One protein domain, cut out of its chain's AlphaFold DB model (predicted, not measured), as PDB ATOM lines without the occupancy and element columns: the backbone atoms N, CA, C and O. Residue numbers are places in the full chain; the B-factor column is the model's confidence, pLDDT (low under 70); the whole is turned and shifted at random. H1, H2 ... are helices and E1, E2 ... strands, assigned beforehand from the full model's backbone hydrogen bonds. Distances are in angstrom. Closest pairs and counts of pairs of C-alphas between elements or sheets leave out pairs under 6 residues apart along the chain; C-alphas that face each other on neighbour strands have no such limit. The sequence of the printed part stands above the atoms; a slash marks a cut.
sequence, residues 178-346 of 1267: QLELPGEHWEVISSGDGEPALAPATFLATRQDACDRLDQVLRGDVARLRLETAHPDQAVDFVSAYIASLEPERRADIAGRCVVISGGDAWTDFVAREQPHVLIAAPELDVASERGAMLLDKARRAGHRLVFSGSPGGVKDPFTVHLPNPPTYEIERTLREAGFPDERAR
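AT A GLANCE: This is residues 178 to 346 of the 1267 residues of an uncharacterized protein of Paraburkholderia terrae (UniProt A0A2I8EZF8). A twisted sheet of five parallel strands forms the core, with H3 and H4 over one face and H6 and H7 over the other. On the H4 side a row of helices leads away from the sheet, H2 packing on H4, H8 on H2 and H9 on H8, while H1 crosses H4 and H5 folds back from the end of H4. The printed part has 169 residues with nine named helices and five named strands, in the order H1 H2 H3 E1 H4 H5 E2 H6 E3 H7 E4 E5 H8 H9; the class is mixed, helices and strands. The sheet's order is E2 E3 E4 E1 E5. The whole is compact, with a radius of gyration of the C-alphas of 16.2 A and spans of 50 by 34 by 27 A.

HOW THE PARTS SIT: The sheet runs from edge strand E2, residues 258 to 261, through E3, 278 to 281, E4, 305 to 310, and E1, 224 to 228, to edge strand E5, 320 to 322. It is only just strongly twisted, with C-alphas up to 4.3 A off its best plane. Backbone pairs within hydrogen-bond range include N 261 and O 280 at 2.9 A for E2 and E3, N 279 and O 305 at 2.8 A for E3 and E4, N 225 and O 306 at 2.8 A for E4 and E1, and N 228 and O 321 at 2.8 A for E1 and E5. H3, residues 208 to 219, is over E4 and E1 at a height over the sheet of 8.5 A. H4, residues 234 to 245, is on the same face at 9.2 A. On the opposite face H6, residues 264 to 271, is over E2 at 9.7 A, and H7, residues 290 to 301, is over E4 at 10.6 A. H6 and H7 touch, the C-alphas of Val 271 and Ala 299 being closest at 5.3 A, at a shallow tilt of 9 degrees, the same way. E2, H6, E3 and E3, H7, E4 are strand-helix-strand units, parallel neighbour strands with a helix between, each with a right-handed crossover. E1, H4, H5, residues 248 to 255, and E2 form a split unit, with E3 and E4 between its strands, also right-handed. H4 and H5 form a helical hairpin. H4 is the hub, touching three helices: H5; H1, residues 182 to 190, about perpendicular at 77 degrees, closest at C-alphas Pro 182 and Ser 240, 4.6 A; and H2, residues 200 to 204, closest at C-alphas Pro 200 and Ala 241, 4.7 A. H1 only grazes the sheet, with residues 182 to 185. H2 touches H8, residues 328 to 337, closest at C-alphas Thr 202 and Thr 334, 5.5 A. H8 touches H9, residues 342 to 346, closest at C-alphas Glu 332 and Ala 345, 5.1 A. In all nine helices every O i to N i+4 pair is within hydrogen-bond range.

IN THESE COORDINATES: E4, the longest strand, measures 16.5 A from first to last C-alpha, and E1 12.9 A. H7 measures 16.5 A, H3 16.4 A, H4 16.0 A, H8 14.4 A and H1 11.8 A. H1 begins at C-alpha 182, (-8.122, 20.268, 37.890), E4 at C-alpha 305, (-21.715, 26.884, 36.208), and H9 ends at C-alpha 346, (-3.808, -1.932, 54.444).

THE WHOLE: The C-alphas farthest apart, those of Glu 274 and Glu 343, are 51.6 A apart. The printed part has no cut, and no link is long. The mean pLDDT of the printed part is 89.6; residues 315 to 316, in the link from E4 to E5, are under 70.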
ATOM      1  N   GLN A 178      -3.935  32.228  42.816       89.44
ATOM      2  CA  GLN A 178      -5.364  31.971  43.088       89.44
ATOM      3  C   GLN A 178      -6.127  31.184  41.997       89.44
ATOM      4  O   GLN A 178      -7.357  31.141  42.032       89.44
ATOM      5  N   LEU A 179      -5.414  30.572  41.038       91.62
ATOM      6  CA  LEU A 179      -5.965  29.879  39.868       91.62
ATOM      7  C   LEU A 179      -5.229  28.559  39.596       91.62
ATOM      8  O   LEU A 179      -4.003  28.530  39.443       91.62
ATOM      9  N   GLU A 180      -5.984  27.473  39.464       92.69
ATOM     10  CA  GLU A 180      -5.454  26.130  39.233       92.69
ATOM     11  C   GLU A 180      -6.319  25.320  38.258       92.69
ATOM     12  O   GLU A 180      -7.524  25.542  38.124       92.69
ATOM     13  N   LEU A 181      -5.690  24.399  37.524       93.12
ATOM     14  CA  LEU A 181      -6.374  23.485  36.618       93.12
ATOM     15  C   LEU A 181      -6.628  22.151  37.334       93.12
ATOM     16  O   LEU A 181      -5.684  21.604  37.902       93.12
ATOM     17  N   PRO A 182      -7.832  21.553  37.242       93.44
ATOM     18  CA  PRO A 182      -8.122  20.268  37.890       93.44
ATOM     19  C   PRO A 182      -7.161  19.130  37.505       93.44
ATOM     20  O   PRO A 182      -6.922  18.230  38.301       93.44
ATOM     21  N   GLY A 183      -6.576  19.166  36.300       91.19
ATOM     22  CA  GLY A 183      -5.552  18.200  35.888       91.19
ATOM     23  C   GLY A 183      -4.225  18.355  36.639       91.19
ATOM     24  O   GLY A 183      -3.652  17.358  37.058       91.19
ATOM     25  N   GLU A 184      -3.773  19.591  36.869       90.44
ATOM     26  CA  GLU A 184      -2.554  19.877  37.643       90.44
ATOM     27  C   GLU A 184      -2.764  19.550  39.123       90.44
ATOM     28  O   GLU A 184      -1.912  18.927  39.747       90.44
ATOM     29  N   HIS A 185      -3.931  19.915  39.663       93.00
ATOM     30  CA  HIS A 185      -4.326  19.569  41.026       93.00
ATOM     31  C   HIS A 185      -4.331  18.047  41.226       93.00
ATOM     32  O   HIS A 185      -3.770  17.544  42.198       93.00
ATOM     33  N   TRP A 186      -4.902  17.305  40.266       94.81
ATOM     34  CA  TRP A 186      -4.867  15.846  40.268       94.81
ATOM     35  C   TRP A 186      -3.434  15.298  40.232       94.81
ATOM     36  O   TRP A 186      -3.076  14.525  41.116       94.81
ATOM     37  N   GLU A 187      -2.603  15.735  39.276       92.25
ATOM     38  CA  GLU A 187      -1.186  15.342  39.177       92.25
ATOM     39  C   GLU A 187      -0.429  15.592  40.492       92.25
ATOM     40  O   GLU A 187       0.361  14.747  40.921       92.25
ATOM     41  N   VAL A 188      -0.707  16.712  41.170       90.69
ATOM     42  CA  VAL A 188      -0.135  17.037  42.480       90.69
ATOM     43  C   VAL A 188      -0.616  16.074  43.563       90.69
ATOM     44  O   VAL A 188       0.224  15.599  44.323       90.69
ATOM     45  N   ILE A 189      -1.916  15.783  43.706       92.25
ATOM     46  CA  ILE A 189      -2.411  14.932  44.809       92.25
ATOM     47  C   ILE A 189      -2.190  13.433  44.584       92.25
ATOM     48  O   ILE A 189      -1.961  12.723  45.564       92.25
ATOM     49  N   SER A 190      -2.206  12.956  43.335       93.12
ATOM     50  CA  SER A 190      -2.079  11.528  43.017       93.12
ATOM     51  C   SER A 190      -0.646  11.006  43.072       93.12
ATOM     52  O   SER A 190      -0.451   9.804  43.233       93.12
ATOM     53  N   SER A 191       0.349  11.877  42.895       90.12
ATOM     54  CA  SER A 191       1.757  11.488  42.752       90.12
ATOM     55  C   SER A 191       2.496  11.452  44.093       90.12
ATOM     56  O   SER A 191       2.282  12.309  44.956       90.12
ATOM     57  N   GLY A 192       3.398  10.480  44.243       80.62
ATOM     58  CA  GLY A 192       4.282  10.304  45.398       80.62
ATOM     59  C   GLY A 192       5.645   9.753  44.972       80.62
ATOM     60  O   GLY A 192       5.788   9.211  43.875       80.62
ATOM     61  N   ASP A 193       6.659   9.913  45.822       76.75
ATOM     62  CA  ASP A 193       8.045   9.576  45.483       76.75
ATOM     63  C   ASP A 193       8.287   8.056  45.489       76.75
ATOM     64  O   ASP A 193       8.442   7.435  46.537       76.75
ATOM     65  N   GLY A 194       8.354   7.451  44.299       78.00
ATOM     66  CA  GLY A 194       8.721   6.040  44.114       78.00
ATOM     67  C   GLY A 194       7.599   5.019  44.342       78.00
ATOM     68  O   GLY A 194       7.847   3.820  44.220       78.00
ATOM     69  N   GLU A 195       6.376   5.469  44.628       81.00
ATOM     70  CA  GLU A 195       5.183   4.626  44.784       81.00
ATOM     71  C   GLU A 195       4.247   4.712  43.560       81.00
ATOM     72  O   GLU A 195       4.353   5.653  42.766       81.00
ATOM     73  N   PRO A 196       3.313   3.756  43.379       89.94
ATOM     74  CA  PRO A 196       2.235   3.899  42.404       89.94
ATOM     75  C   PRO A 196       1.408   5.165  42.676       89.94
ATOM     76  O   PRO A 196       1.252   5.592  43.820       89.94
ATOM     77  N   ALA A 197       0.847   5.768  41.629       93.50
ATOM     78  CA  ALA A 197      -0.034   6.920  41.801       93.50
ATOM     79  C   ALA A 197      -1.379   6.497  42.420       93.50
ATOM     80  O   ALA A 197      -1.936   5.454  42.064       93.50
ATOM     81  N   LEU A 198      -1.946   7.327  43.302       94.94
ATOM     82  CA  LEU A 198      -3.300   7.110  43.819       94.94
ATOM     83  C   LEU A 198      -4.297   7.118  42.653       94.94
ATOM     84  O   LEU A 198      -4.373   8.093  41.909       94.94
ATOM     85  N   ALA A 199      -5.086   6.055  42.491       94.44
ATOM     86  CA  ALA A 199      -6.077   5.985  41.419       94.44
ATOM     87  C   ALA A 199      -7.265   6.943  41.664       94.44
ATOM     88  O   ALA A 199      -7.711   7.078  42.810       94.44
ATOM     89  N   PRO A 200      -7.875   7.526  40.607       96.19
ATOM     90  CA  PRO A 200      -9.094   8.331  40.740       96.19
ATOM     91  C   PRO A 200     -10.225   7.591  41.464       96.19
ATOM     92  O   PRO A 200     -10.954   8.189  42.252       96.19
ATOM     93  N   ALA A 201     -10.326   6.271  41.261       95.38
ATOM     94  CA  ALA A 201     -11.310   5.405  41.905       95.38
ATOM     95  C   ALA A 201     -11.342   5.550  43.440       95.38
ATOM     96  O   ALA A 201     -12.426   5.563  44.016       95.38
ATOM     97  N   THR A 202     -10.192   5.751  44.096       95.25
ATOM     98  CA  THR A 202     -10.098   5.936  45.557       95.25
ATOM     99  C   THR A 202     -10.853   7.180  46.041       95.25
ATOM    100  O   THR A 202     -11.467   7.161  47.104       95.25
ATOM    101  N   PHE A 203     -10.869   8.254  45.244       95.88
ATOM    102  CA  PHE A 203     -11.544   9.515  45.576       95.88
ATOM    103  C   PHE A 203     -13.023   9.548  45.158       95.88
ATOM    104  O   PHE A 203     -13.771  10.418  45.617       95.88
ATOM    105  N   LEU A 204     -13.444   8.602  44.310       95.94
ATOM    106  CA  LEU A 204     -14.810   8.445  43.791       95.94
ATOM    107  C   LEU A 204     -15.577   7.281  44.455       95.94
ATOM    108  O   LEU A 204     -16.797   7.174  44.301       95.94
ATOM    109  N   ALA A 205     -14.890   6.420  45.211       93.31
ATOM    110  CA  ALA A 205     -15.480   5.291  45.924       93.31
ATOM    111  C   ALA A 205     -16.648   5.739  46.821       93.31
ATOM    112  O   ALA A 205     -16.551   6.719  47.560       93.31
ATOM    113  N   THR A 206     -17.772   5.019  46.757       92.19
ATOM    114  CA  THR A 206     -19.042   5.320  47.461       92.19
ATOM    115  C   THR A 206     -19.704   6.676  47.145       92.19
ATOM    116  O   THR A 206     -20.677   7.045  47.799       92.19
ATOM    117  N   ARG A 207     -19.245   7.414  46.120       95.06
ATOM    118  CA  ARG A 207     -19.686   8.795  45.814       95.06
ATOM    119  C   ARG A 207     -20.502   8.935  44.520       95.06
ATOM    120  O   ARG A 207     -20.574  10.030  43.969       95.06
ATOM    121  N   GLN A 208     -21.134   7.862  44.033       95.44
ATOM    122  CA  GLN A 208     -21.792   7.843  42.715       95.44
ATOM    123  C   GLN A 208     -22.831   8.964  42.521       95.44
ATOM    124  O   GLN A 208     -22.799   9.636  41.495       95.44
ATOM    125  N   ASP A 209     -23.677   9.245  43.518       94.31
ATOM    126  CA  ASP A 209     -24.638  10.358  43.463       94.31
ATOM    127  C   ASP A 209     -23.950  11.710  43.196       94.31
ATOM    128  O   ASP A 209     -24.472  12.550  42.462       94.31
ATOM    129  N   ALA A 210     -22.763  11.931  43.773       95.38
ATOM    130  CA  ALA A 210     -21.982  13.142  43.547       95.38
ATOM    131  C   ALA A 210     -21.319  13.143  42.161       95.38
ATOM    132  O   ALA A 210     -21.267  14.195  41.524       95.38
ATOM    133  N   CYS A 211     -20.878  11.981  41.664       96.62
ATOM    134  CA  CYS A 211     -20.362  11.815  40.302       96.62
ATOM    135  C   CYS A 211     -21.435  12.165  39.258       96.62
ATOM    136  O   CYS A 211     -21.198  12.991  38.380       96.62
ATOM    137  N   ASP A 212     -22.641  11.610  39.399       95.25
ATOM    138  CA  ASP A 212     -23.763  11.831  38.478       95.25
ATOM    139  C   ASP A 212     -24.233  13.294  38.485       95.25
ATOM    140  O   ASP A 212     -24.614  13.847  37.448       95.25
ATOM    141  N   ARG A 213     -24.191  13.952  39.652       94.81
ATOM    142  CA  ARG A 213     -24.501  15.383  39.790       94.81
ATOM    143  C   ARG A 213     -23.414  16.290  39.231       94.81
ATOM    144  O   ARG A 213     -23.743  17.303  38.616       94.81
ATOM    145  N   LEU A 214     -22.143  15.940  39.411       95.88
ATOM    146  CA  LEU A 214     -21.031  16.663  38.801       95.88
ATOM    147  C   LEU A 214     -21.109  16.555  37.275       95.88
ATOM    148  O   LEU A 214     -21.006  17.566  36.585       95.88
ATOM    149  N   ASP A 215     -21.413  15.370  36.745       94.19
ATOM    150  CA  ASP A 215     -21.547  15.154  35.307       94.19
ATOM    151  C   ASP A 215     -22.665  16.003  34.673       94.19
ATOM    152  O   ASP A 215     -22.474  16.569  33.596       94.19
ATOM    153  N   GLN A 216     -23.795  16.185  35.369       93.19
ATOM    154  CA  GLN A 216     -24.875  17.101  34.960       93.19
ATOM    155  C   GLN A 216     -24.409  18.568  34.872       93.19
ATOM    156  O   GLN A 216     -24.835  19.301  33.977       93.19
ATOM    157  N   VAL A 217     -23.504  19.010  35.755       93.69
ATOM    158  CA  VAL A 217     -22.904  20.360  35.696       93.69
ATOM    159  C   VAL A 217     -21.889  20.479  34.555       93.69
ATOM    160  O   VAL A 217     -21.864  21.492  33.850       93.69
ATOM    161  N   LEU A 218     -21.079  19.443  34.322       91.19
ATOM    162  CA  LEU A 218     -20.086  19.421  33.244       91.19
ATOM    163  C   LEU A 218     -20.750  19.383  31.855       91.19
ATOM    164  O   LEU A 218     -20.339  20.129  30.964       91.19
ATOM    165  N   ARG A 219     -21.843  18.626  31.687       86.62
ATOM    166  CA  ARG A 219     -22.723  18.690  30.501       86.62
ATOM    167  C   ARG A 219     -23.370  20.071  30.368       86.62
ATOM    168  O   ARG A 219     -23.214  20.740  29.345       86.62
ATOM    169  N   GLY A 220     -24.018  20.536  31.435       86.19
ATOM    170  CA  GLY A 220     -24.738  21.813  31.484       86.19
ATOM    171  C   GLY A 220     -26.231  21.701  31.751       86.19
ATOM    172  O   GLY A 220     -26.919  22.718  31.725       86.19
ATOM    173  N   ASP A 221     -26.712  20.497  32.052       88.25
ATOM    174  CA  ASP A 221     -28.082  20.222  32.486       88.25
ATOM    175  C   ASP A 221     -28.415  20.958  33.801       88.25
ATOM    176  O   ASP A 221     -29.576  21.241  34.101       88.25
ATOM    177  N   VAL A 222     -27.383  21.274  34.595       89.38
ATOM    178  CA  VAL A 222     -27.478  21.915  35.911       89.38
ATOM    179  C   VAL A 222     -26.474  23.074  36.037       89.38
ATOM    180  O   VAL A 222     -25.308  22.959  35.670       89.38
ATOM    181  N   ALA A 223     -26.923  24.203  36.599       88.81
ATOM    182  CA  ALA A 223     -26.122  25.428  36.725       88.81
ATOM    183  C   ALA A 223     -25.264  25.523  38.007       88.81
ATOM    184  O   ALA A 223     -24.377  26.373  38.084       88.81
ATOM    185  N   ARG A 224     -25.510  24.698  39.034       91.31
ATOM    186  CA  ARG A 224     -24.661  24.634  40.236       91.31
ATOM    187  C   ARG A 224     -24.687  23.261  40.901       91.31
ATOM    188  O   ARG A 224     -25.683  22.563  40.782       91.31
ATOM    189  N   LEU A 225     -23.653  22.942  41.668       93.94
ATOM    190  CA  LEU A 225     -23.593  21.807  42.583       93.94
ATOM    191  C   LEU A 225     -22.984  22.253  43.915       93.94
ATOM    192  O   LEU A 225     -21.884  22.809  43.933       93.94
ATOM    193  N   ARG A 226     -23.687  21.982  45.019       92.56
ATOM    194  CA  ARG A 226     -23.135  22.078  46.376       92.56
ATOM    195  C   ARG A 226     -22.751  20.683  46.865       92.56
ATOM    196  O   ARG A 226     -23.602  19.799  46.935       92.56
ATOM    197  N   LEU A 227     -21.489  20.512  47.241       93.25
ATOM    198  CA  LEU A 227     -20.961  19.302  47.869       93.25
ATOM    199  C   LEU A 227     -21.049  19.460  49.395       93.25
ATOM    200  O   LEU A 227     -20.342  20.271  49.992       93.25
ATOM    201  N   GLU A 228     -21.963  18.725  50.027       91.06
ATOM    202  CA  GLU A 228     -22.213  18.782  51.470       91.06
ATOM    203  C   GLU A 228     -21.256  17.838  52.210       91.06
ATOM    204  O   GLU A 228     -21.408  16.614  52.157       91.06
ATOM    205  N   THR A 229     -20.248  18.410  52.875       88.94
ATOM    206  CA  THR A 229     -19.136  17.694  53.529       88.94
ATOM    207  C   THR A 229     -18.617  18.462  54.745       88.94
ATOM    208  O   THR A 229     -18.722  19.687  54.799       88.94
ATOM    209  N   ALA A 230     -18.043  17.749  55.718       85.44
ATOM    210  CA  ALA A 230     -17.271  18.343  56.814       85.44
ATOM    211  C   ALA A 230     -15.808  18.644  56.423       85.44
ATOM    212  O   ALA A 230     -15.166  19.464  57.070       85.44
ATOM    213  N   HIS A 231     -15.295  18.017  55.358       87.81
ATOM    214  CA  HIS A 231     -13.937  18.190  54.829       87.81
ATOM    215  C   HIS A 231     -14.033  18.965  53.497       87.81
ATOM    216  O   HIS A 231     -14.212  18.335  52.449       87.81
ATOM    217  N   PRO A 232     -14.012  20.316  53.494       86.38
ATOM    218  CA  PRO A 232     -14.258  21.098  52.280       86.38
ATOM    219  C   PRO A 232     -13.146  20.947  51.237       86.38
ATOM    220  O   PRO A 232     -13.446  21.013  50.046       86.38
ATOM    221  N   ASP A 233     -11.910  20.701  51.676       85.12
ATOM    222  CA  ASP A 233     -10.708  20.524  50.852       85.12
ATOM    223  C   ASP A 233     -10.884  19.374  49.847       85.12
ATOM    224  O   ASP A 233     -10.650  19.542  48.648       85.12
ATOM    225  N   GLN A 234     -11.457  18.253  50.309       91.31
ATOM    226  CA  GLN A 234     -11.745  17.070  49.490       91.31
ATOM    227  C   GLN A 234     -12.682  17.337  48.297       91.31
ATOM    228  O   GLN A 234     -12.841  16.471  47.436       91.31
ATOM    229  N   ALA A 235     -13.352  18.491  48.229       93.12
ATOM    230  CA  ALA A 235     -14.184  18.838  47.082       93.12
ATOM    231  C   ALA A 235     -13.356  19.149  45.828       93.12
ATOM    232  O   ALA A 235     -13.792  18.817  44.725       93.12
ATOM    233  N   VAL A 236     -12.165  19.741  45.984       95.00
ATOM    234  CA  VAL A 236     -11.254  19.977  44.854       95.00
ATOM    235  C   VAL A 236     -10.594  18.661  44.441       95.00
ATOM    236  O   VAL A 236     -10.605  18.346  43.248       95.00
ATOM    237  N   ASP A 237     -10.168  17.839  45.412       95.50
ATOM    238  CA  ASP A 237      -9.690  16.467  45.180       95.50
ATOM    239  C   ASP A 237     -10.708  15.661  44.353       95.50
ATOM    240  O   ASP A 237     -10.378  15.093  43.313       95.50
ATOM    241  N   PHE A 238     -11.976  15.649  44.789       96.81
ATOM    242  CA  PHE A 238     -13.068  14.892  44.173       96.81
ATOM    243  C   PHE A 238     -13.360  15.324  42.729       96.81
ATOM    244  O   PHE A 238     -13.470  14.472  41.845       96.81
ATOM    245  N   VAL A 239     -13.470  16.630  42.461       96.44
ATOM    246  CA  VAL A 239     -13.739  17.128  41.099       96.44
ATOM    247  C   VAL A 239     -12.551  16.851  40.174       96.44
ATOM    248  O   VAL A 239     -12.743  16.469  39.018       96.44
ATOM    249  N   SER A 240     -11.329  16.990  40.690       96.31
ATOM    250  CA  SER A 240     -10.090  16.720  39.955       96.31
ATOM    251  C   SER A 240      -9.956  15.234  39.616       96.31
ATOM    252  O   SER A 240      -9.738  14.893  38.453       96.31
ATOM    253  N   ALA A 241     -10.217  14.348  40.582       96.88
ATOM    254  CA  ALA A 241     -10.295  12.904  40.375       96.88
ATOM    255  C   ALA A 241     -11.383  12.519  39.362       96.88
ATOM    256  O   ALA A 241     -11.133  11.712  38.466       96.88
ATOM    257  N   TYR A 242     -12.576  13.120  39.444       96.81
ATOM    258  CA  TYR A 242     -13.650  12.834  38.492       96.81
ATOM    259  C   TYR A 242     -13.233  13.187  37.063       96.81
ATOM    260  O   TYR A 242     -13.333  12.341  36.178       96.81
ATOM    261  N   ILE A 243     -12.682  14.386  36.839       94.94
ATOM    262  CA  ILE A 243     -12.187  14.810  35.521       94.94
ATOM    263  C   ILE A 243     -11.042  13.894  35.053       94.94
ATOM    264  O   ILE A 243     -11.030  13.484  33.893       94.94
ATOM    265  N   ALA A 244     -10.128  13.503  35.946       94.69
ATOM    266  CA  ALA A 244      -9.055  12.555  35.642       94.69
ATOM    267  C   ALA A 244      -9.553  11.136  35.299       94.69
ATOM    268  O   ALA A 244      -8.869  10.424  34.565       94.69
ATOM    269  N   SER A 245     -10.740  10.732  35.767       95.00
ATOM    270  CA  SER A 245     -11.357   9.438  35.429       95.00
ATOM    271  C   SER A 245     -12.057   9.403  34.063       95.00
ATOM    272  O   SER A 245     -12.360   8.323  33.564       95.00
ATOM    273  N   LEU A 246     -12.312  10.559  33.437       93.56
ATOM    274  CA  LEU A 246     -13.018  10.629  32.153       93.56
ATOM    275  C   LEU A 246     -12.151  10.170  30.975       93.56
ATOM    276  O   LEU A 246     -10.951  10.451  30.937       93.56
ATOM    277  N   GLU A 247     -12.787   9.571  29.966       90.38
ATOM    278  CA  GLU A 247     -12.167   9.219  28.679       90.38
ATOM    279  C   GLU A 247     -11.391  10.395  28.054       90.38
ATOM    280  O   GLU A 247     -11.874  11.530  28.137       90.38
ATOM    281  N   PRO A 248     -10.232  10.176  27.396       84.31
ATOM    282  CA  PRO A 248      -9.321  11.253  26.983       84.31
ATOM    283  C   PRO A 248      -9.970  12.370  26.154       84.31
ATOM    284  O   PRO A 248      -9.715  13.551  26.388       84.31
ATOM    285  N   GLU A 249     -10.853  12.013  25.222       79.19
ATOM    286  CA  GLU A 249     -11.569  12.960  24.359       79.19
ATOM    287  C   GLU A 249     -12.546  13.831  25.158       79.19
ATOM    288  O   GLU A 249     -12.563  15.054  25.018       79.19
ATOM    289  N   ARG A 250     -13.313  13.203  26.059       84.06
ATOM    290  CA  ARG A 250     -14.277  13.867  26.944       84.06
ATOM    291  C   ARG A 250     -13.573  14.731  27.992       84.06
ATOM    292  O   ARG A 250     -14.044  15.817  28.322       84.06
ATOM    293  N   ARG A 251     -12.420  14.266  28.479       88.38
ATOM    294  CA  ARG A 251     -11.522  14.994  29.378       88.38
ATOM    295  C   ARG A 251     -10.984  16.257  28.708       88.38
ATOM    296  O   ARG A 251     -11.000  17.307  29.341       88.38
ATOM    297  N   ALA A 252     -10.576  16.185  27.439       80.75
ATOM    298  CA  ALA A 252     -10.099  17.342  26.676       80.75
ATOM    299  C   ALA A 252     -11.185  18.421  26.505       80.75
ATOM    300  O   ALA A 252     -10.936  19.591  26.803       80.75
ATOM    301  N   ASP A 253     -12.401  18.024  26.111       81.94
ATOM    302  CA  ASP A 253     -13.549  18.930  25.947       81.94
ATOM    303  C   ASP A 253     -13.883  19.698  27.241       81.94
ATOM    304  O   ASP A 253     -14.296  20.861  27.200       81.94
ATOM    305  N   ILE A 254     -13.715  19.051  28.398       86.44
ATOM    306  CA  ILE A 254     -14.078  19.585  29.716       86.44
ATOM    307  C   ILE A 254     -12.928  20.378  30.358       86.44
ATOM    308  O   ILE A 254     -13.163  21.444  30.933       86.44
ATOM    309  N   ALA A 255     -11.683  19.906  30.240       83.56
ATOM    310  CA  ALA A 255     -10.516  20.520  30.879       83.56
ATOM    311  C   ALA A 255     -10.269  21.960  30.403       83.56
ATOM    312  O   ALA A 255      -9.897  22.807  31.208       83.56
ATOM    313  N   GLY A 256     -10.551  22.270  29.133       83.31
ATOM    314  CA  GLY A 256     -10.468  23.632  28.593       83.31
ATOM    315  C   GLY A 256     -11.550  24.607  29.087       83.31
ATOM    316  O   GLY A 256     -11.571  25.747  28.637       83.31
ATOM    317  N   ARG A 257     -12.457  24.176  29.978       86.69
ATOM    318  CA  ARG A 257     -13.587  24.970  30.505       86.69
ATOM    319  C   ARG A 257     -13.752  24.917  32.033       86.69
ATOM    320  O   ARG A 257     -14.639  25.596  32.553       86.69
ATOM    321  N   CYS A 258     -12.915  24.158  32.746       92.31
ATOM    322  CA  CYS A 258     -12.972  23.999  34.205       92.31
ATOM    323  C   CYS A 258     -11.765  24.646  34.894       92.31
ATOM    324  O   CYS A 258     -10.627  24.358  34.532       92.31
ATOM    325  N   VAL A 259     -12.002  25.463  35.921       93.94
ATOM    326  CA  VAL A 259     -10.937  26.132  36.689       93.94
ATOM    327  C   VAL A 259     -11.237  26.114  38.185       93.94
ATOM    328  O   VAL A 259     -12.373  26.344  38.600       93.94
ATOM    329  N   VAL A 260     -10.206  25.844  38.984       95.56
ATOM    330  CA  VAL A 260     -10.209  25.952  40.445       95.56
ATOM    331  C   VAL A 260      -9.786  27.368  40.828       95.56
ATOM    332  O   VAL A 260      -8.782  27.877  40.325       95.56
ATOM    333  N   ILE A 261     -10.563  28.017  41.696       94.56
ATOM    334  CA  ILE A 261     -10.352  29.408  42.109       94.56
ATOM    335  C   ILE A 261     -10.431  29.518  43.636       94.56
ATOM    336  O   ILE A 261     -11.472  29.224  44.226       94.56
ATOM    337  N   SER A 262      -9.355  30.006  44.261       92.94
ATOM    338  CA  SER A 262      -9.246  30.203  45.720       92.94
ATOM    339  C   SER A 262      -9.325  31.667  46.172       92.94
ATOM    340  O   SER A 262      -9.325  31.952  47.365       92.94
ATOM    341  N   GLY A 263      -9.410  32.627  45.241       91.88
ATOM    342  CA  GLY A 263      -9.401  34.061  45.555       91.88
ATOM    343  C   GLY A 263     -10.573  34.846  44.966       91.88
ATOM    344  O   GLY A 263     -10.897  34.722  43.788       91.88
ATOM    345  N   GLY A 264     -11.189  35.712  45.780       89.31
ATOM    346  CA  GLY A 264     -12.385  36.479  45.395       89.31
ATOM    347  C   GLY A 264     -12.171  37.515  44.285       89.31
ATOM    348  O   GLY A 264     -13.125  37.879  43.588       89.31
ATOM    349  N   ASP A 265     -10.933  37.964  44.094       88.62
ATOM    350  CA  ASP A 265     -10.579  38.915  43.039       88.62
ATOM    351  C   ASP A 265     -10.384  38.161  41.713       88.62
ATOM    352  O   ASP A 265     -11.041  38.494  40.729       88.62
ATOM    353  N   ALA A 266      -9.629  37.051  41.720       89.56
ATOM    354  CA  ALA A 266      -9.531  36.117  40.593       89.56
ATOM    355  C   ALA A 266     -10.904  35.557  40.158       89.56
ATOM    356  O   ALA A 266     -11.187  35.467  38.963       89.56
ATOM    357  N   TRP A 267     -11.794  35.266  41.114       91.25
ATOM    358  CA  TRP A 267     -13.187  34.894  40.847       91.25
ATOM    359  C   TRP A 267     -13.944  36.005  40.117       91.25
ATOM    360  O   TRP A 267     -14.619  35.753  39.122       91.25
ATOM    361  N   THR A 268     -13.818  37.253  40.578       88.69
ATOM    362  CA  THR A 268     -14.476  38.404  39.937       88.69
ATOM    363  C   THR A 268     -13.956  38.620  38.508       88.69
ATOM    364  O   THR A 268     -14.749  38.905  37.613       88.69
ATOM    365  N   ASP A 269     -12.661  38.400  38.278       85.38
ATOM    366  CA  ASP A 269     -12.007  38.507  36.968       85.38
ATOM    367  C   ASP A 269     -12.383  37.380  35.981       85.38
ATOM    368  O   ASP A 269     -12.365  37.592  34.764       85.38
ATOM    369  N   PHE A 270     -12.753  36.195  36.481       85.81
ATOM    370  CA  PHE A 270     -13.328  35.109  35.674       85.81
ATOM    371  C   PHE A 270     -14.821  35.311  35.392       85.81
ATOM    372  O   PHE A 270     -15.273  35.032  34.284       85.81
ATOM    373  N   VAL A 271     -15.574  35.856  36.351       88.00
ATOM    374  CA  VAL A 271     -17.008  36.186  36.210       88.00
ATOM    375  C   VAL A 271     -17.262  37.374  35.268       88.00
ATOM    376  O   VAL A 271     -18.383  37.588  34.815       88.00
ATOM    377  N   ALA A 272     -16.224  38.146  34.943       84.94
ATOM    378  CA  ALA A 272     -16.269  39.210  33.944       84.94
ATOM    379  C   ALA A 272     -16.079  38.717  32.488       84.94
ATOM    380  O   ALA A 272     -16.002  39.544  31.579       84.94
ATOM    381  N   ARG A 273     -15.960  37.402  32.249       80.62
ATOM    382  CA  ARG A 273     -15.792  36.815  30.906       80.62
ATOM    383  C   ARG A 273     -17.152  36.542  30.262       80.62
ATOM    384  O   ARG A 273     -18.068  36.074  30.923       80.62
ATOM    385  N   GLU A 274     -17.266  36.774  28.957       71.69
ATOM    386  CA  GLU A 274     -18.537  36.623  28.228       71.69
ATOM    387  C   GLU A 274     -18.953  35.157  27.993       71.69
ATOM    388  O   GLU A 274     -20.125  34.885  27.736       71.69
ATOM    389  N   GLN A 275     -18.016  34.203  28.080       76.94
ATOM    390  CA  GLN A 275     -18.298  32.782  27.855       76.94
ATOM    391  C   GLN A 275     -18.560  32.013  29.167       76.94
ATOM    392  O   GLN A 275     -17.762  32.118  30.107       76.94
ATOM    393  N   PRO A 276     -19.612  31.168  29.232       82.19
ATOM    394  CA  PRO A 276     -19.854  30.267  30.356       82.19
ATOM    395  C   PRO A 276     -18.693  29.301  30.617       82.19
ATOM    396  O   PRO A 276     -18.239  28.587  29.726       82.19
ATOM    397  N   HIS A 277     -18.269  29.229  31.877       88.56
ATOM    398  CA  HIS A 277     -17.227  28.324  32.374       88.56
ATOM    399  C   HIS A 277     -17.740  27.523  33.573       88.56
ATOM    400  O   HIS A 277     -18.720  27.928  34.205       88.56
ATOM    401  N   VAL A 278     -17.066  26.421  33.911       92.94
ATOM    402  CA  VAL A 278     -17.274  25.692  35.170       92.94
ATOM    403  C   VAL A 278     -16.266  26.211  36.196       92.94
ATOM    404  O   VAL A 278     -15.064  25.971  36.078       92.94
ATOM    405  N   LEU A 279     -16.755  26.954  37.188       94.94
ATOM    406  CA  LEU A 279     -15.948  27.519  38.266       94.94
ATOM    407  C   LEU A 279     -16.039  26.613  39.496       94.94
ATOM    408  O   LEU A 279     -17.127  26.393  40.036       94.94
ATOM    409  N   ILE A 280     -14.892  26.099  39.930       95.50
ATOM    410  CA  ILE A 280     -14.744  25.263  41.120       95.50
ATOM    411  C   ILE A 280     -14.203  26.167  42.229       95.50
ATOM    412  O   ILE A 280     -13.081  26.665  42.143       95.50
ATOM    413  N   ALA A 281     -15.013  26.427  43.252       94.25
ATOM    414  CA  ALA A 281     -14.581  27.198  44.411       94.25
ATOM    415  C   ALA A 281     -13.723  26.323  45.331       94.25
ATOM    416  O   ALA A 281     -14.205  25.308  45.839       94.25
ATOM    417  N   ALA A 282     -12.477  26.735  45.559       92.50
ATOM    418  CA  ALA A 282     -11.634  26.154  46.597       92.50
ATOM    419  C   ALA A 282     -12.021  26.711  47.991       92.50
ATOM    420  O   ALA A 282     -12.670  27.765  48.066       92.50
ATOM    421  N   PRO A 283     -11.677  26.022  49.099       86.62
ATOM    422  CA  PRO A 283     -12.160  26.360  50.443       86.62
ATOM    423  C   PRO A 283     -11.824  27.787  50.903       86.62
ATOM    424  O   PRO A 283     -12.623  28.420  51.593       86.62
ATOM    425  N   GLU A 284     -10.676  28.324  50.485       88.50
ATOM    426  CA  GLU A 284     -10.150  29.633  50.898       88.50
ATOM    427  C   GLU A 284     -10.986  30.813  50.381       88.50
ATOM    428  O   GLU A 284     -10.837  31.941  50.856       88.50
ATOM    429  N   LEU A 285     -11.896  30.561  49.434       88.00
ATOM    430  CA  LEU A 285     -12.821  31.558  48.900       88.00
ATOM    431  C   LEU A 285     -13.914  31.970  49.912       88.00
ATOM    432  O   LEU A 285     -14.580  32.982  49.690       88.00
ATOM    433  N   ASP A 286     -14.117  31.187  50.982       81.44
ATOM    434  CA  ASP A 286     -15.199  31.322  51.975       81.44
ATOM    435  C   ASP A 286     -16.563  31.618  51.326       81.44
ATOM    436  O   ASP A 286     -17.181  32.679  51.484       81.44
ATOM    437  N   VAL A 287     -17.046  30.628  50.572       82.75
ATOM    438  CA  VAL A 287     -18.359  30.647  49.911       82.75
ATOM    439  C   VAL A 287     -19.546  30.696  50.886       82.75
ATOM    440  O   VAL A 287     -20.664  30.978  50.451       82.75
ATOM    441  N   ALA A 288     -19.322  30.437  52.180       76.25
ATOM    442  CA  ALA A 288     -20.346  30.471  53.222       76.25
ATOM    443  C   ALA A 288     -20.606  31.893  53.755       76.25
ATOM    444  O   ALA A 288     -21.717  32.184  54.203       76.25
ATOM    445  N   SER A 289     -19.616  32.789  53.678       81.94
ATOM    446  CA  SER A 289     -19.775  34.208  54.011       81.94
ATOM    447  C   SER A 289     -20.778  34.944  53.108       81.94
ATOM    448  O   SER A 289     -21.041  34.551  51.970       81.94
ATOM    449  N   GLU A 290     -21.278  36.102  53.562       81.38
ATOM    450  CA  GLU A 290     -22.094  36.995  52.720       81.38
ATOM    451  C   GLU A 290     -21.352  37.414  51.435       81.38
ATOM    452  O   GLU A 290     -21.951  37.473  50.357       81.38
ATOM    453  N   ARG A 291     -20.030  37.646  51.519       84.50
ATOM    454  CA  ARG A 291     -19.179  37.950  50.355       84.50
ATOM    455  C   ARG A 291     -19.129  36.759  49.395       84.50
ATOM    456  O   ARG A 291     -19.292  36.961  48.193       84.50
ATOM    457  N   GLY A 292     -18.957  35.547  49.915       85.25
ATOM    458  CA  GLY A 292     -18.985  34.296  49.160       85.25
ATOM    459  C   GLY A 292     -20.308  34.079  48.427       85.25
ATOM    460  O   GLY A 292     -20.326  33.913  47.208       85.25
ATOM    461  N   ALA A 293     -21.432  34.209  49.133       84.25
ATOM    462  CA  ALA A 293     -22.768  34.120  48.545       84.25
ATOM    463  C   ALA A 293     -22.995  35.160  47.425       84.25
ATOM    464  O   ALA A 293     -23.572  34.840  46.382       84.25
ATOM    465  N   MET A 294     -22.487  36.391  47.587       87.38
ATOM    466  CA  MET A 294     -22.506  37.411  46.531       87.38
ATOM    467  C   MET A 294     -21.619  37.050  45.327       87.38
ATOM    468  O   MET A 294     -21.993  37.356  44.194       87.38
ATOM    469  N   LEU A 295     -20.459  36.416  45.535       90.06
ATOM    470  CA  LEU A 295     -19.582  35.945  44.454       90.06
ATOM    471  C   LEU A 295     -20.238  34.809  43.651       90.06
ATOM    472  O   LEU A 295     -20.222  34.857  42.416       90.06
ATOM    473  N   LEU A 296     -20.882  33.849  44.326       89.44
ATOM    474  CA  LEU A 296     -21.647  32.777  43.680       89.44
ATOM    475  C   LEU A 296     -22.829  33.329  42.863       89.44
ATOM    476  O   LEU A 296     -23.010  32.945  41.707       89.44
ATOM    477  N   ASP A 297     -23.626  34.255  43.411       87.62
ATOM    478  CA  ASP A 297     -24.783  34.785  42.676       87.62
ATOM    479  C   ASP A 297     -24.382  35.689  41.496       87.62
ATOM    480  O   ASP A 297     -25.039  35.650  40.455       87.62
ATOM    481  N   LYS A 298     -23.273  36.442  41.592       89.31
ATOM    482  CA  LYS A 298     -22.687  37.143  40.433       89.31
ATOM    483  C   LYS A 298     -22.338  36.163  39.310       89.31
ATOM    484  O   LYS A 298     -22.774  36.364  38.179       89.31
ATOM    485  N   ALA A 299     -21.607  35.093  39.629       91.25
ATOM    486  CA  ALA A 299     -21.184  34.090  38.652       91.25
ATOM    487  C   ALA A 299     -22.379  33.408  37.967       91.25
ATOM    488  O   ALA A 299     -22.434  33.310  36.743       91.25
ATOM    489  N   ARG A 300     -23.392  33.040  38.760       88.56
ATOM    490  CA  ARG A 300     -24.655  32.467  38.278       88.56
ATOM    491  C   ARG A 300     -25.429  33.422  37.357       88.56
ATOM    492  O   ARG A 300     -26.042  32.967  36.397       88.56
ATOM    493  N   ARG A 301     -25.424  34.737  37.627       88.50
ATOM    494  CA  ARG A 301     -26.063  35.753  36.759       88.50
ATOM    495  C   ARG A 301     -25.325  35.961  35.436       88.50
ATOM    496  O   ARG A 301     -25.982  36.252  34.445       88.50
ATOM    497  N   ALA A 302     -24.004  35.794  35.422       88.94
ATOM    498  CA  ALA A 302     -23.181  35.798  34.210       88.94
ATOM    499  C   ALA A 302     -23.219  34.456  33.439       88.94
ATOM    500  O   ALA A 302     -22.596  34.324  32.394       88.94
ATOM    501  N   GLY A 303     -23.979  33.461  33.914       88.94
ATOM    502  CA  GLY A 303     -24.186  32.187  33.214       88.94
ATOM    503  C   GLY A 303     -23.103  31.130  33.448       88.94
ATOM    504  O   GLY A 303     -23.186  30.052  32.860       88.94
ATOM    505  N   HIS A 304     -22.122  31.386  34.318       91.94
ATOM    506  CA  HIS A 304     -21.158  30.363  34.727       91.94
ATOM    507  C   HIS A 304     -21.836  29.264  35.549       91.94
ATOM    508  O   HIS A 304     -22.794  29.508  36.291       91.94
ATOM    509  N   ARG A 305     -21.292  28.052  35.439       93.56
ATOM    510  CA  ARG A 305     -21.715  26.884  36.208       93.56
ATOM    511  C   ARG A 305     -20.791  26.706  37.405       93.56
ATOM    512  O   ARG A 305     -19.595  26.951  37.286       93.56
ATOM    513  N   LEU A 306     -21.333  26.304  38.550       94.50
ATOM    514  CA  LEU A 306     -20.618  26.388  39.830       94.50
ATOM    515  C   LEU A 306     -20.486  25.024  40.502       94.50
ATOM    516  O   LEU A 306     -21.475  24.306  40.611       94.50
ATOM    517  N   VAL A 307     -19.307  24.710  41.034       95.31
ATOM    518  CA  VAL A 307     -19.113  23.607  41.985       95.31
ATOM    519  C   VAL A 307     -18.445  24.171  43.234       95.31
ATOM    520  O   VAL A 307     -17.443  24.873  43.131       95.31
ATOM    521  N   PHE A 308     -19.020  23.921  44.407       92.69
ATOM    522  CA  PHE A 308     -18.503  24.439  45.677       92.69
ATOM    523  C   PHE A 308     -18.861  23.509  46.838       92.69
ATOM    524  O   PHE A 308     -19.891  22.833  46.805       92.69
ATOM    525  N   SER A 309     -18.026  23.472  47.874       90.69
ATOM    526  CA  SER A 309     -18.314  22.754  49.118       90.69
ATOM    527  C   SER A 309     -19.066  23.622  50.131       90.69
ATOM    528  O   SER A 309     -19.161  24.842  50.003       90.69
ATOM    529  N   GLY A 310     -19.633  22.983  51.150       85.44
ATOM    530  CA  GLY A 310     -20.115  23.672  52.343       85.44
ATOM    531  C   GLY A 310     -20.560  22.698  53.427       85.44
ATOM    532  O   GLY A 310     -21.081  21.625  53.116       85.44
ATOM    533  N   SER A 311     -20.388  23.097  54.688       80.81
ATOM    534  CA  SER A 311     -20.708  22.292  55.873       80.81
ATOM    535  C   SER A 311     -22.159  21.783  55.877       80.81
ATOM    536  O   SER A 311     -23.021  22.432  55.273       80.81
ATOM    537  N   PRO A 312     -22.469  20.667  56.562       78.50
ATOM    538  CA  PRO A 312     -23.816  20.104  56.585       78.50
ATOM    539  C   PRO A 312     -24.930  21.056  57.041       78.50
ATOM    540  O   PRO A 312     -24.763  21.854  57.965       78.50
ATOM    541  N   GLY A 313     -26.102  20.937  56.410       73.44
ATOM    542  CA  GLY A 313     -27.313  21.689  56.752       73.44
ATOM    543  C   GLY A 313     -27.517  23.030  56.027       73.44
ATOM    544  O   GLY A 313     -27.026  23.278  54.919       73.44
ATOM    545  N   GLY A 314     -28.334  23.893  56.641       71.69
ATOM    546  CA  GLY A 314     -28.886  25.105  56.023       71.69
ATOM    547  C   GLY A 314     -30.201  24.854  55.270       71.69
ATOM    548  O   GLY A 314     -30.915  23.884  55.530       71.69
ATOM    549  N   VAL A 315     -30.552  25.745  54.336       68.81
ATOM    550  CA  VAL A 315     -31.735  25.571  53.473       68.81
ATOM    551  C   VAL A 315     -31.464  24.466  52.447       68.81
ATOM    552  O   VAL A 315     -30.430  24.483  51.780       68.81
ATOM    553  N   LYS A 316     -32.403  23.524  52.298       67.62
ATOM    554  CA  LYS A 316     -32.312  22.445  51.303       67.62
ATOM    555  C   LYS A 316     -32.404  23.010  49.883       67.62
ATOM    556  O   LYS A 316     -33.469  23.451  49.459       67.62
ATOM    557  N   ASP A 317     -31.294  22.956  49.157       74.06
ATOM    558  CA  ASP A 317     -31.202  23.268  47.731       74.06
ATOM    559  C   ASP A 317     -31.292  21.957  46.922       74.06
ATOM    560  O   ASP A 317     -30.554  21.022  47.238       74.06
ATOM    561  N   PRO A 318     -32.156  21.831  45.892       80.31
ATOM    562  CA  PRO A 318     -32.240  20.620  45.057       80.31
ATOM    563  C   PRO A 318     -30.947  20.274  44.296       80.31
ATOM    564  O   PRO A 318     -30.862  19.200  43.702       80.31
ATOM    565  N   PHE A 319     -29.958  21.170  44.314       86.31
ATOM    566  CA  PHE A 319     -28.631  20.996  43.730       86.31
ATOM    567  C   PHE A 319     -27.529  20.696  44.765       86.31
ATOM    568  O   PHE A 319     -26.343  20.817  44.456       86.31
ATOM    569  N   THR A 320     -27.899  20.312  45.990       90.81
ATOM    570  CA  THR A 320     -26.964  19.785  46.993       90.81
ATOM    571  C   THR A 320     -26.887  18.259  46.923       90.81
ATOM    572  O   THR A 320     -27.909  17.589  46.768       90.81
ATOM    573  N   VAL A 321     -25.686  17.705  47.093       93.31
ATOM    574  CA  VAL A 321     -25.434  16.265  47.264       93.31
ATOM    575  C   VAL A 321     -24.439  16.050  48.404       93.31
ATOM    576  O   VAL A 321     -23.552  16.876  48.611       93.31
ATOM    577  N   HIS A 322     -24.575  14.959  49.157       91.62
ATOM    578  CA  HIS A 322     -23.606  14.615  50.198       91.62
ATOM    579  C   HIS A 322     -22.335  14.023  49.575       91.62
ATOM    580  O   HIS A 322     -22.416  13.197  48.668       91.62
ATOM    581  N   LEU A 323     -21.169  14.426  50.084       92.19
ATOM    582  CA  LEU A 323     -19.868  13.870  49.717       92.19
ATOM    583  C   LEU A 323     -19.291  13.108  50.933       92.19
ATOM    584  O   LEU A 323     -18.585  13.710  51.742       92.19
ATOM    585  N   PRO A 324     -19.631  11.817  51.120       90.69
ATOM    586  CA  PRO A 324     -19.173  11.022  52.263       90.69
ATOM    587  C   PRO A 324     -17.686  10.651  52.156       90.69
ATOM    588  O   PRO A 324     -17.142  10.543  51.057       90.69
ATOM    589  N   ASN A 325     -17.032  10.385  53.288       89.81
ATOM    590  CA  ASN A 325     -15.743   9.683  53.311       89.81
ATOM    591  C   ASN A 325     -15.964   8.195  52.960       89.81
ATOM    592  O   ASN A 325     -16.879   7.591  53.531       89.81
ATOM    593  N   PRO A 326     -15.173   7.591  52.052       92.25
ATOM    594  CA  PRO A 326     -15.272   6.164  51.758       92.25
ATOM    595  C   PRO A 326     -14.838   5.309  52.963       92.25
ATOM    596  O   PRO A 326     -13.976   5.725  53.740       92.25
ATOM    597  N   PRO A 327     -15.401   4.102  53.143       92.12
ATOM    598  CA  PRO A 327     -15.003   3.208  54.223       92.12
ATOM    599  C   PRO A 327     -13.609   2.618  53.962       92.12
ATOM    600  O   PRO A 327     -13.220   2.383  52.819       92.12
ATOM    601  N   THR A 328     -12.881   2.304  55.036       91.62
ATOM    602  CA  THR A 328     -11.496   1.796  55.007       91.62
ATOM    603  C   THR A 328     -11.265   0.663  54.002       91.62
ATOM    604  O   THR A 328     -10.272   0.683  53.281       91.62
ATOM    605  N   TYR A 329     -12.189  -0.300  53.907       93.06
ATOM    606  CA  TYR A 329     -12.036  -1.452  53.013       93.06
ATOM    607  C   TYR A 329     -12.138  -1.086  51.517       93.06
ATOM    608  O   TYR A 329     -11.553  -1.778  50.690       93.06
ATOM    609  N   GLU A 330     -12.834   0.001  51.155       94.44
ATOM    610  CA  GLU A 330     -12.871   0.491  49.769       94.44
ATOM    611  C   GLU A 330     -11.556   1.176  49.393       94.44
ATOM    612  O   GLU A 330     -11.048   0.923  48.306       94.44
ATOM    613  N   ILE A 331     -10.965   1.970  50.300       94.94
ATOM    614  CA  ILE A 331      -9.621   2.542  50.094       94.94
ATOM    615  C   ILE A 331      -8.592   1.415  49.943       94.94
ATOM    616  O   ILE A 331      -7.777   1.436  49.025       94.94
ATOM    617  N   GLU A 332      -8.636   0.409  50.821       94.75
ATOM    618  CA  GLU A 332      -7.722  -0.734  50.755       94.75
ATOM    619  C   GLU A 332      -7.870  -1.498  49.425       94.75
ATOM    620  O   GLU A 332      -6.867  -1.823  48.790       94.75
ATOM    621  N   ARG A 333      -9.108  -1.703  48.949       95.00
ATOM    622  CA  ARG A 333      -9.398  -2.315  47.644       95.00
ATOM    623  C   ARG A 333      -8.851  -1.484  46.477       95.00
ATOM    624  O   ARG A 333      -8.123  -2.027  45.649       95.00
ATOM    625  N   THR A 334      -9.157  -0.185  46.401       95.62
ATOM    626  CA  THR A 334      -8.742   0.647  45.255       95.62
ATOM    627  C   THR A 334      -7.238   0.925  45.225       95.62
ATOM    628  O   THR A 334      -6.691   1.134  44.146       95.62
ATOM    629  N   LEU A 335      -6.544   0.889  46.370       94.75
ATOM    630  CA  LEU A 335      -5.077   0.938  46.414       94.75
ATOM    631  C   LEU A 335      -4.447  -0.355  45.871       94.75
ATOM    632  O   LEU A 335      -3.541  -0.279  45.043       94.75
ATOM    633  N   ARG A 336      -4.947  -1.536  46.257       93.94
ATOM    634  CA  ARG A 336      -4.481  -2.820  45.692       93.94
ATOM    635  C   ARG A 336      -4.726  -2.891  44.179       93.94
ATOM    636  O   ARG A 336      -3.832  -3.262  43.424       93.94
ATOM    637  N   GLU A 337      -5.900  -2.454  43.715       94.38
ATOM    638  CA  GLU A 337      -6.229  -2.344  42.282       94.38
ATOM    639  C   GLU A 337      -5.335  -1.341  41.527       94.38
ATOM    640  O   GLU A 337      -5.096  -1.511  40.333       94.38
ATOM    641  N   ALA A 338      -4.793  -0.330  42.217       92.00
ATOM    642  CA  ALA A 338      -3.801   0.607  41.683       92.00
ATOM    643  C   ALA A 338      -2.350   0.072  41.721       92.00
ATOM    644  O   ALA A 338      -1.423   0.790  41.343       92.00
ATOM    645  N   GLY A 339      -2.133  -1.173  42.161       92.12
ATOM    646  CA  GLY A 339      -0.819  -1.821  42.193       92.12
ATOM    647  C   GLY A 339       0.021  -1.537  43.443       92.12
ATOM    648  O   GLY A 339       1.222  -1.808  43.432       92.12
ATOM    649  N   PHE A 340      -0.568  -1.004  44.518       92.38
ATOM    650  CA  PHE A 340       0.118  -0.922  45.813       92.38
ATOM    651  C   PHE A 340       0.284  -2.326  46.425       92.38
ATOM    652  O   PHE A 340      -0.641  -3.135  46.324       92.38
ATOM    653  N   PRO A 341       1.404  -2.615  47.123       91.75
ATOM    654  CA  PRO A 341       1.529  -3.819  47.943       91.75
ATOM    655  C   PRO A 341       0.389  -3.929  48.960       91.75
ATOM    656  O   PRO A 341      -0.001  -2.925  49.563       91.75
ATOM    657  N   ASP A 342      -0.104  -5.149  49.187       90.00
ATOM    658  CA  ASP A 342      -1.230  -5.439  50.089       90.00
ATOM    659  C   ASP A 342      -1.058  -4.801  51.479       90.00
ATOM    660  O   ASP A 342      -1.996  -4.210  52.020       90.00
ATOM    661  N   GLU A 343       0.152  -4.864  52.042       91.44
ATOM    662  CA  GLU A 343       0.445  -4.309  53.362       91.44
ATOM    663  C   GLU A 343       0.478  -2.767  53.358       91.44
ATOM    664  O   GLU A 343      -0.160  -2.144  54.208       91.44
ATOM    665  N   ARG A 344       1.122  -2.128  52.369       91.50
ATOM    666  CA  ARG A 344       1.082  -0.663  52.175       91.50
ATOM    667  C   ARG A 344      -0.354  -0.160  52.001       91.50
ATOM    668  O   ARG A 344      -0.724   0.838  52.618       91.50
ATOM    669  N   ALA A 345      -1.177  -0.865  51.220       93.06
ATOM    670  CA  ALA A 345      -2.591  -0.545  51.030       93.06
ATOM    671  C   ALA A 345      -3.383  -0.637  52.350       93.06
ATOM    672  O   ALA A 345      -4.077   0.316  52.715       93.06
ATOM    673  N   ARG A 346      -3.215  -1.734  53.106       92.44
ATOM    674  CA  ARG A 346      -3.808  -1.932  54.444       92.44
ATOM    675  C   ARG A 346      -3.420  -0.811  55.407       92.44
ATOM    676  O   ARG A 346      -4.269  -0.269  56.114       92.44
TER     677      ARG A 346